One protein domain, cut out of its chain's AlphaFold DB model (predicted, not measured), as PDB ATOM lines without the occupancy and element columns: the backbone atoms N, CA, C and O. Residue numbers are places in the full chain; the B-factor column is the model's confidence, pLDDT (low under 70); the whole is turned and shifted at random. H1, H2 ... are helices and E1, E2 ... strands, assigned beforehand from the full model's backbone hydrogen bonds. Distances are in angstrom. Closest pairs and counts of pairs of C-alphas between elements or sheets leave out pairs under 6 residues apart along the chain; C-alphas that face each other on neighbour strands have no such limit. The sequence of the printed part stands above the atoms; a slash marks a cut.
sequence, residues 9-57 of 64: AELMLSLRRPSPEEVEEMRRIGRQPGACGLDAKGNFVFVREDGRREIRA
ATOM      1  N   ALA A   9      16.635 -10.737  35.213       76.69
ATOM      2  CA  ALA A   9      17.470  -9.662  34.680       76.69
ATOM      3  C   ALA A   9      17.226  -9.415  33.180       76.69
ATOM      4  O   ALA A   9      17.127  -8.265  32.759       76.69
ATOM      5  N   GLU A  10      17.067 -10.473  32.382       76.31
ATOM      6  CA  GLU A  10      16.728 -10.385  30.952       76.31
ATOM      7  C   GLU A  10      15.293  -9.883  30.739       76.31
ATOM      8  O   GLU A  10      15.036  -9.058  29.859       76.31
ATOM      9  N   LEU A  11      14.363 -10.286  31.609       76.56
ATOM     10  CA  LEU A  11      13.014  -9.722  31.646       76.56
ATOM     11  C   LEU A  11      13.049  -8.227  31.988       76.56
ATOM     12  O   LEU A  11      12.455  -7.424  31.278       76.56
ATOM     13  N   MET A  12      13.807  -7.818  33.006       73.31
ATOM     14  CA  MET A  12      13.977  -6.402  33.361       73.31
ATOM     15  C   MET A  12      14.598  -5.574  32.226       73.31
ATOM     16  O   MET A  12      14.186  -4.436  32.011       73.31
ATOM     17  N   LEU A  13      15.549  -6.140  31.476       66.75
ATOM     18  CA  LEU A  13      16.165  -5.502  30.306       66.75
ATOM     19  C   LEU A  13      15.195  -5.358  29.120       66.75
ATOM     20  O   LEU A  13      15.326  -4.415  28.342       66.75
ATOM     21  N   SER A  14      14.218  -6.259  28.988       67.75
ATOM     22  CA  SER A  14      13.199  -6.211  27.925       67.75
ATOM     23  C   SER A  14      11.982  -5.337  28.265       67.75
ATOM     24  O   SER A  14      11.222  -4.962  27.368       67.75
ATOM     25  N   LEU A  15      11.811  -4.949  29.534       74.31
ATOM     26  CA  LEU A  15      10.773  -4.010  29.953       74.31
ATOM     27  C   LEU A  15      11.126  -2.588  29.495       74.31
ATOM     28  O   LEU A  15      11.784  -1.816  30.196       74.31
ATOM     29  N   ARG A  16      10.647  -2.214  28.302       80.50
ATOM     30  CA  ARG A  16      10.699  -0.818  27.856       80.50
ATOM     31  C   ARG A  16       9.919   0.060  28.832       80.50
ATOM     32  O   ARG A  16       8.828  -0.299  29.276       80.50
ATOM     33  N   ARG A  17      10.462   1.240  29.143       86.44
ATOM     34  CA  ARG A  17       9.691   2.257  29.864       86.44
ATOM     35  C   ARG A  17       8.480   2.640  29.000       86.44
ATOM     36  O   ARG A  17       8.674   2.850  27.800       86.44
ATOM     37  N   PRO A  18       7.268   2.719  29.574       87.62
ATOM     38  CA  PRO A  18       6.096   3.142  28.822       87.62
ATOM     39  C   PRO A  18       6.298   4.563  28.288       87.62
ATOM     40  O   PRO A  18       6.940   5.397  28.939       87.62
ATOM     41  N   SER A  19       5.771   4.829  27.096       93.25
ATOM     42  CA  SER A  19       5.790   6.159  26.500       93.25
ATOM     43  C   SER A  19       4.927   7.132  27.319       93.25
ATOM     44  O   SER A  19       4.057   6.706  28.087       93.25
ATOM     45  N   PRO A  20       5.128   8.451  27.175       94.88
ATOM     46  CA  PRO A  20       4.263   9.439  27.816       94.88
ATOM     47  C   PRO A  20       2.771   9.242  27.500       94.88
ATOM     48  O   PRO A  20       1.935   9.401  28.389       94.88
ATOM     49  N   GLU A  21       2.439   8.855  26.266       96.00
ATOM     50  CA  GLU A  21       1.069   8.574  25.824       96.00
ATOM     51  C   GLU A  21       0.499   7.331  26.514       96.00
ATOM     52  O   GLU A  21      -0.630   7.361  26.999       96.00
ATOM     53  N   GLU A  22       1.293   6.259  26.620       93.88
ATOM     54  CA  GLU A  22       0.907   5.041  27.342       93.88
ATOM     55  C   GLU A  22       0.642   5.353  28.822       93.88
ATOM     56  O   GLU A  22      -0.369   4.929  29.384       93.88
ATOM     57  N   VAL A  23       1.500   6.167  29.446       93.81
ATOM     58  CA  VAL A  23       1.314   6.615  30.832       93.81
ATOM     59  C   VAL A  23       0.031   7.436  30.988       93.81
ATOM     60  O   VAL A  23      -0.685   7.258  31.977       93.81
ATOM     61  N   GLU A  24      -0.283   8.329  30.049       95.88
ATOM     62  CA  GLU A  24      -1.509   9.125  30.132       95.88
ATOM     63  C   GLU A  24      -2.769   8.274  29.925       95.88
ATOM     64  O   GLU A  24      -3.745   8.457  30.656       95.88
ATOM     65  N   GLU A  25      -2.746   7.287  29.025       96.06
ATOM     66  CA  GLU A  25      -3.883   6.374  28.855       96.06
ATOM     67  C   GLU A  25      -4.098   5.509  30.102       96.06
ATOM     68  O   GLU A  25      -5.226   5.379  30.580       96.06
ATOM     69  N   MET A  26      -3.025   5.007  30.722       92.50
ATOM     70  CA  MET A  26      -3.123   4.290  31.999       92.50
ATOM     71  C   MET A  26      -3.735   5.166  33.100       92.50
ATOM     72  O   MET A  26      -4.587   4.705  33.866       92.50
ATOM     73  N   ARG A  27      -3.362   6.453  33.167       91.62
ATOM     74  CA  ARG A  27      -4.006   7.404  34.089       91.62
ATOM     75  C   ARG A  27      -5.477   7.608  33.756       91.62
ATOM     76  O   ARG A  27      -6.277   7.739  34.680       91.62
ATOM     77  N   ARG A  28      -5.844   7.665  32.472       94.81
ATOM     78  CA  ARG A  28      -7.237   7.804  32.032       94.81
ATOM     79  C   ARG A  28      -8.069   6.612  32.486       94.81
ATOM     80  O   ARG A  28      -9.096   6.831  33.122       94.81
ATOM     81  N   ILE A  29      -7.587   5.394  32.255       92.44
ATOM     82  CA  ILE A  29      -8.223   4.147  32.704       92.44
ATOM     83  C   ILE A  29      -8.372   4.141  34.231       92.44
ATOM     84  O   ILE A  29      -9.467   3.943  34.748       92.44
ATOM     85  N   GLY A  30      -7.314   4.484  34.972       91.38
ATOM     86  CA  GLY A  30      -7.346   4.566  36.440       91.38
ATOM     87  C   GLY A  30      -8.243   5.673  37.025       91.38
ATOM     88  O   GLY A  30      -8.322   5.824  38.248       91.38
ATOM     89  N   ARG A  31      -8.892   6.489  36.186       91.62
ATOM     90  CA  ARG A  31      -9.897   7.491  36.579       91.62
ATOM     91  C   ARG A  31     -11.328   7.082  36.207       91.62
ATOM     92  O   ARG A  31     -12.247   7.806  36.575       91.62
ATOM     93  N   GLN A  32     -11.524   5.977  35.489       95.12
ATOM     94  CA  GLN A  32     -12.852   5.533  35.065       95.12
ATOM     95  C   GLN A  32     -13.658   4.970  36.244       95.12
ATOM     96  O   GLN A  32     -13.071   4.338  37.126       95.12
ATOM     97  N   PRO A  33     -14.990   5.157  36.261       95.56
ATOM     98  CA  PRO A  33     -15.879   4.432  37.160       95.56
ATOM     99  C   PRO A  33     -15.612   2.924  37.160       95.56
ATOM    100  O   PRO A  33     -15.368   2.331  36.111       95.56
ATOM    101  N   GLY A  34     -15.609   2.316  38.344       92.00
ATOM    102  CA  GLY A  34     -15.324   0.893  38.527       92.00
ATOM    103  C   GLY A  34     -13.834   0.533  38.564       92.00
ATOM    104  O   GLY A  34     -13.499  -0.583  38.957       92.00
ATOM    105  N   ALA A  35     -12.921   1.454  38.234       94.75
ATOM    106  CA  ALA A  35     -11.489   1.207  38.380       94.75
ATOM    107  C   ALA A  35     -11.111   0.999  39.857       94.75
ATOM    108  O   ALA A  35     -11.565   1.733  40.739       94.75
ATOM    109  N   CYS A  36     -10.236   0.032  40.133       93.50
ATOM    110  CA  CYS A  36      -9.729  -0.249  41.474       93.50
ATOM    111  C   CYS A  36      -8.225  -0.539  41.473       93.50
ATOM    112  O   CYS A  36      -7.675  -1.008  40.478       93.50
ATOM    113  N   GLY A  37      -7.559  -0.293  42.600       92.12
ATOM    114  CA  GLY A  37      -6.132  -0.561  42.758       92.12
ATOM    115  C   GLY A  37      -5.618  -0.228  44.154       92.12
ATOM    116  O   GLY A  37      -6.398  -0.025  45.084       92.12
ATOM    117  N   LEU A  38      -4.296  -0.168  44.294       92.50
ATOM    118  CA  LEU A  38      -3.629   0.269  45.518       92.50
ATOM    119  C   LEU A  38      -3.029   1.663  45.319       92.50
ATOM    120  O   LEU A  38      -2.477   1.958  44.258       92.50
ATOM    121  N   ASP A  39      -3.125   2.517  46.336       91.00
ATOM    122  CA  ASP A  39      -2.356   3.760  46.370       91.00
ATOM    123  C   ASP A  39      -0.895   3.513  46.788       91.00
ATOM    124  O   ASP A  39      -0.493   2.408  47.153       91.00
ATOM    125  N   ALA A  40      -0.086   4.574  46.776       88.56
ATOM    126  CA  ALA A  40       1.323   4.515  47.165       88.56
ATOM    127  C   ALA A  40       1.560   4.105  48.635       88.56
ATOM    128  O   ALA A  40       2.689   3.804  49.011       88.56
ATOM    129  N   LYS A  41       0.520   4.118  49.475       90.25
ATOM    130  CA  LYS A  41       0.563   3.687  50.877       90.25
ATOM    131  C   LYS A  41       0.019   2.264  51.058       90.25
ATOM    132  O   LYS A  41      -0.048   1.790  52.188       90.25
ATOM    133  N   GLY A  42      -0.377   1.594  49.974       90.06
ATOM    134  CA  GLY A  42      -0.981   0.265  50.007       90.06
ATOM    135  C   GLY A  42      -2.451   0.258  50.434       90.06
ATOM    136  O   GLY A  42      -2.978  -0.806  50.756       90.06
ATOM    137  N   ASN A  43      -3.135   1.405  50.457       92.06
ATOM    138  CA  ASN A  43      -4.576   1.428  50.689       92.06
ATOM    139  C   ASN A  43      -5.313   1.019  49.422       92.06
ATOM    140  O   ASN A  43      -4.929   1.403  48.318       92.06
ATOM    141  N   PHE A  44      -6.422   0.308  49.592       92.56
ATOM    142  CA  PHE A  44      -7.295  -0.018  48.478       92.56
ATOM    143  C   PHE A  44      -8.071   1.225  48.049       92.56
ATOM    144  O   PHE A  44      -8.722   1.869  48.871       92.56
ATOM    145  N   VAL A  45      -8.012   1.561  46.767       93.56
ATOM    146  CA  VAL A  45      -8.738   2.682  46.168       93.56
ATOM    147  C   VAL A  45      -9.678   2.136  45.112       93.56
ATOM    148  O   VAL A  45      -9.259   1.340  44.273       93.56
ATOM    149  N   PHE A  46     -10.926   2.596  45.114       95.00
ATOM    150  CA  PHE A  46     -11.837   2.364  43.999       95.00
ATOM    151  C   PHE A  46     -12.532   3.651  43.562       95.00
ATOM    152  O   PHE A  46     -12.788   4.549  44.368       95.00
ATOM    153  N   VAL A  47     -12.816   3.742  42.268       95.50
ATOM    154  CA  VAL A  47     -13.565   4.839  41.658       95.50
ATOM    155  C   VAL A  47     -15.032   4.429  41.591       95.50
ATOM    156  O   VAL A  47     -15.380   3.416  40.988       95.50
ATOM    157  N   ARG A  48     -15.898   5.200  42.242       95.44
ATOM    158  CA  ARG A  48     -17.349   4.991  42.250       95.44
ATOM    159  C   ARG A  48     -17.966   5.352  40.894       95.44
ATOM    160  O   ARG A  48     -17.359   6.061  40.096       95.44
ATOM    161  N   GLU A  49     -19.215   4.942  40.693       93.88
ATOM    162  CA  GLU A  49     -20.036   5.319  39.527       93.88
ATOM    163  C   GLU A  49     -20.171   6.840  39.338       93.88
ATOM    164  O   GLU A  49     -20.233   7.327  38.214       93.88
ATOM    165  N   ASP A  50     -20.142   7.614  40.428       93.62
ATOM    166  CA  ASP A  50     -20.178   9.083  40.392       93.62
ATOM    167  C   ASP A  50     -18.806   9.733  40.100       93.62
ATOM    168  O   ASP A  50     -18.671  10.957  40.153       93.62
ATOM    169  N   GLY A  51     -17.774   8.928  39.824       90.25
ATOM    170  CA  GLY A  51     -16.404   9.367  39.552       90.25
ATOM    171  C   GLY A  51     -15.581   9.725  40.795       90.25
ATOM    172  O   GLY A  51     -14.397  10.055  40.673       90.25
ATOM    173  N   ARG A  52     -16.153   9.660  42.006       93.19
ATOM    174  CA  ARG A  52     -15.405   9.923  43.246       93.19
ATOM    175  C   ARG A  52     -14.552   8.722  43.639       93.19
ATOM    176  O   ARG A  52     -14.927   7.573  43.429       93.19
ATOM    177  N   ARG A  53     -13.408   8.988  44.271       92.81
ATOM    178  CA  ARG A  53     -12.517   7.952  44.812       92.81
ATOM    179  C   ARG A  53     -12.879   7.643  46.261       92.81
ATOM    180  O   ARG A  53     -12.944   8.556  47.080       92.81
ATOM    181  N   GLU A  54     -13.054   6.368  46.581       94.12
ATOM    182  CA  GLU A  54     -13.160   5.868  47.951       94.12
ATOM    183  C   GLU A  54     -11.874   5.112  48.306       94.12
ATOM    184  O   GLU A  54     -11.393   4.284  47.532       94.12
ATOM    185  N   ILE A  55     -11.311   5.418  49.477       92.44
ATOM    186  CA  ILE A  55     -10.075   4.816  49.981       92.44
ATOM    187  C   ILE A  55     -10.417   3.961  51.199       92.44
ATOM    188  O   ILE A  55     -10.979   4.452  52.178       92.44
ATOM    189  N   ARG A  56     -10.039   2.685  51.162       88.00
ATOM    190  CA  ARG A  56     -10.146   1.745  52.276       88.00
ATOM    191  C   ARG A  56      -8.750   1.399  52.761       88.00
ATOM    192  O   ARG A  56      -7.968   0.767  52.051       88.00
ATOM    193  N   ALA A  57      -8.443   1.822  53.984       80.06
ATOM    194  CA  ALA A  57      -7.174   1.495  54.611       80.06
ATOM    195  C   ALA A  57      -7.017  -0.024  54.719       80.06
ATOM    196  O   ALA A  57      -7.913  -0.706  55.228       80.06
TER     197      ALA A  57
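Overview. This is residues 9 to 57 of the 64 residues of an uncharacterized protein of Pelagibacterium halotolerans (strain DSM 22347 / JCM 15775 / CGMCC 1.7692 / B2) (UniProt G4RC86). The printed part is a loose arch: a small three-stranded sheet, E1, E2 and E3, makes one leg, the helix H2 spans the top, and the short helix H1 sits at the far end of a thin link as the other leg. The sheet's two hairpins make a little curved slab, and H1 sticks out away from it with nothing packed on it. The printed part has 49 residues, with H1, H2, E1, E2 and E3 in that order along the chain; the class is mixed, helices and strands, and the antiparallel sheet has the order E1 - E2 - E3. It is only just loose, close to extended, with a radius of gyration of the C-alphas of 14.0 A, and its outline is flat, spanning 40 by 24 by 13 A.

Arrangement. Start at H1, residues 9 to 14, and go on over a tight link of 5 residues to H2, residues 20 to 29; the two helices are apart. In both helices every O i to N i+4 pair is within hydrogen-bond range. A short link of 6 residues leads from H2 to E1, residues 36 to 38, an edge strand of the sheet. Next look at E2, residues 44 to 47, the inner strand: E1 and E2 form a hairpin, antiparallel at 149 degrees, and N 37 and O 45 are 2.9 A apart, within hydrogen-bond range. E2 forms a second hairpin with the edge strand E3, residues 53 to 56, antiparallel at 158 degrees, where N 56 and O 44 are 2.8 A apart, within hydrogen-bond range. E1, E2 and E3 are a meander, each strand the antiparallel neighbour of the one before. Neither H1 nor H2 is on the sheet.

Along the chain. Find C-alpha 9 at (17.470, -9.662, 34.680); from there H1 runs 8.7 A to C-alpha 14. H2 begins at C-alpha 20, at (4.263, 9.439, 27.816), and runs 14.4 A. E1 is 7.3 A long, E2 10.5 A, and E3 10.0 A, ending at C-alpha 56, at (-10.146, 1.745, 52.276).

Size, cuts and confidence. Look for the two C-alphas farthest apart, those of Glu 10 and Asp 50, at 42.8 A. Residues 9 to 17 stand free, of which 9 to 14 belong to H1, and so do residues 19 to 25, of which 20 to 25 belong to H2. Without them the body of 33 residues spans 29 by 21 by 9 A. The printed part has no cut and no long link. The mean pLDDT of the printed part is 89.4, and residues 13 to 14 of this model are under 70.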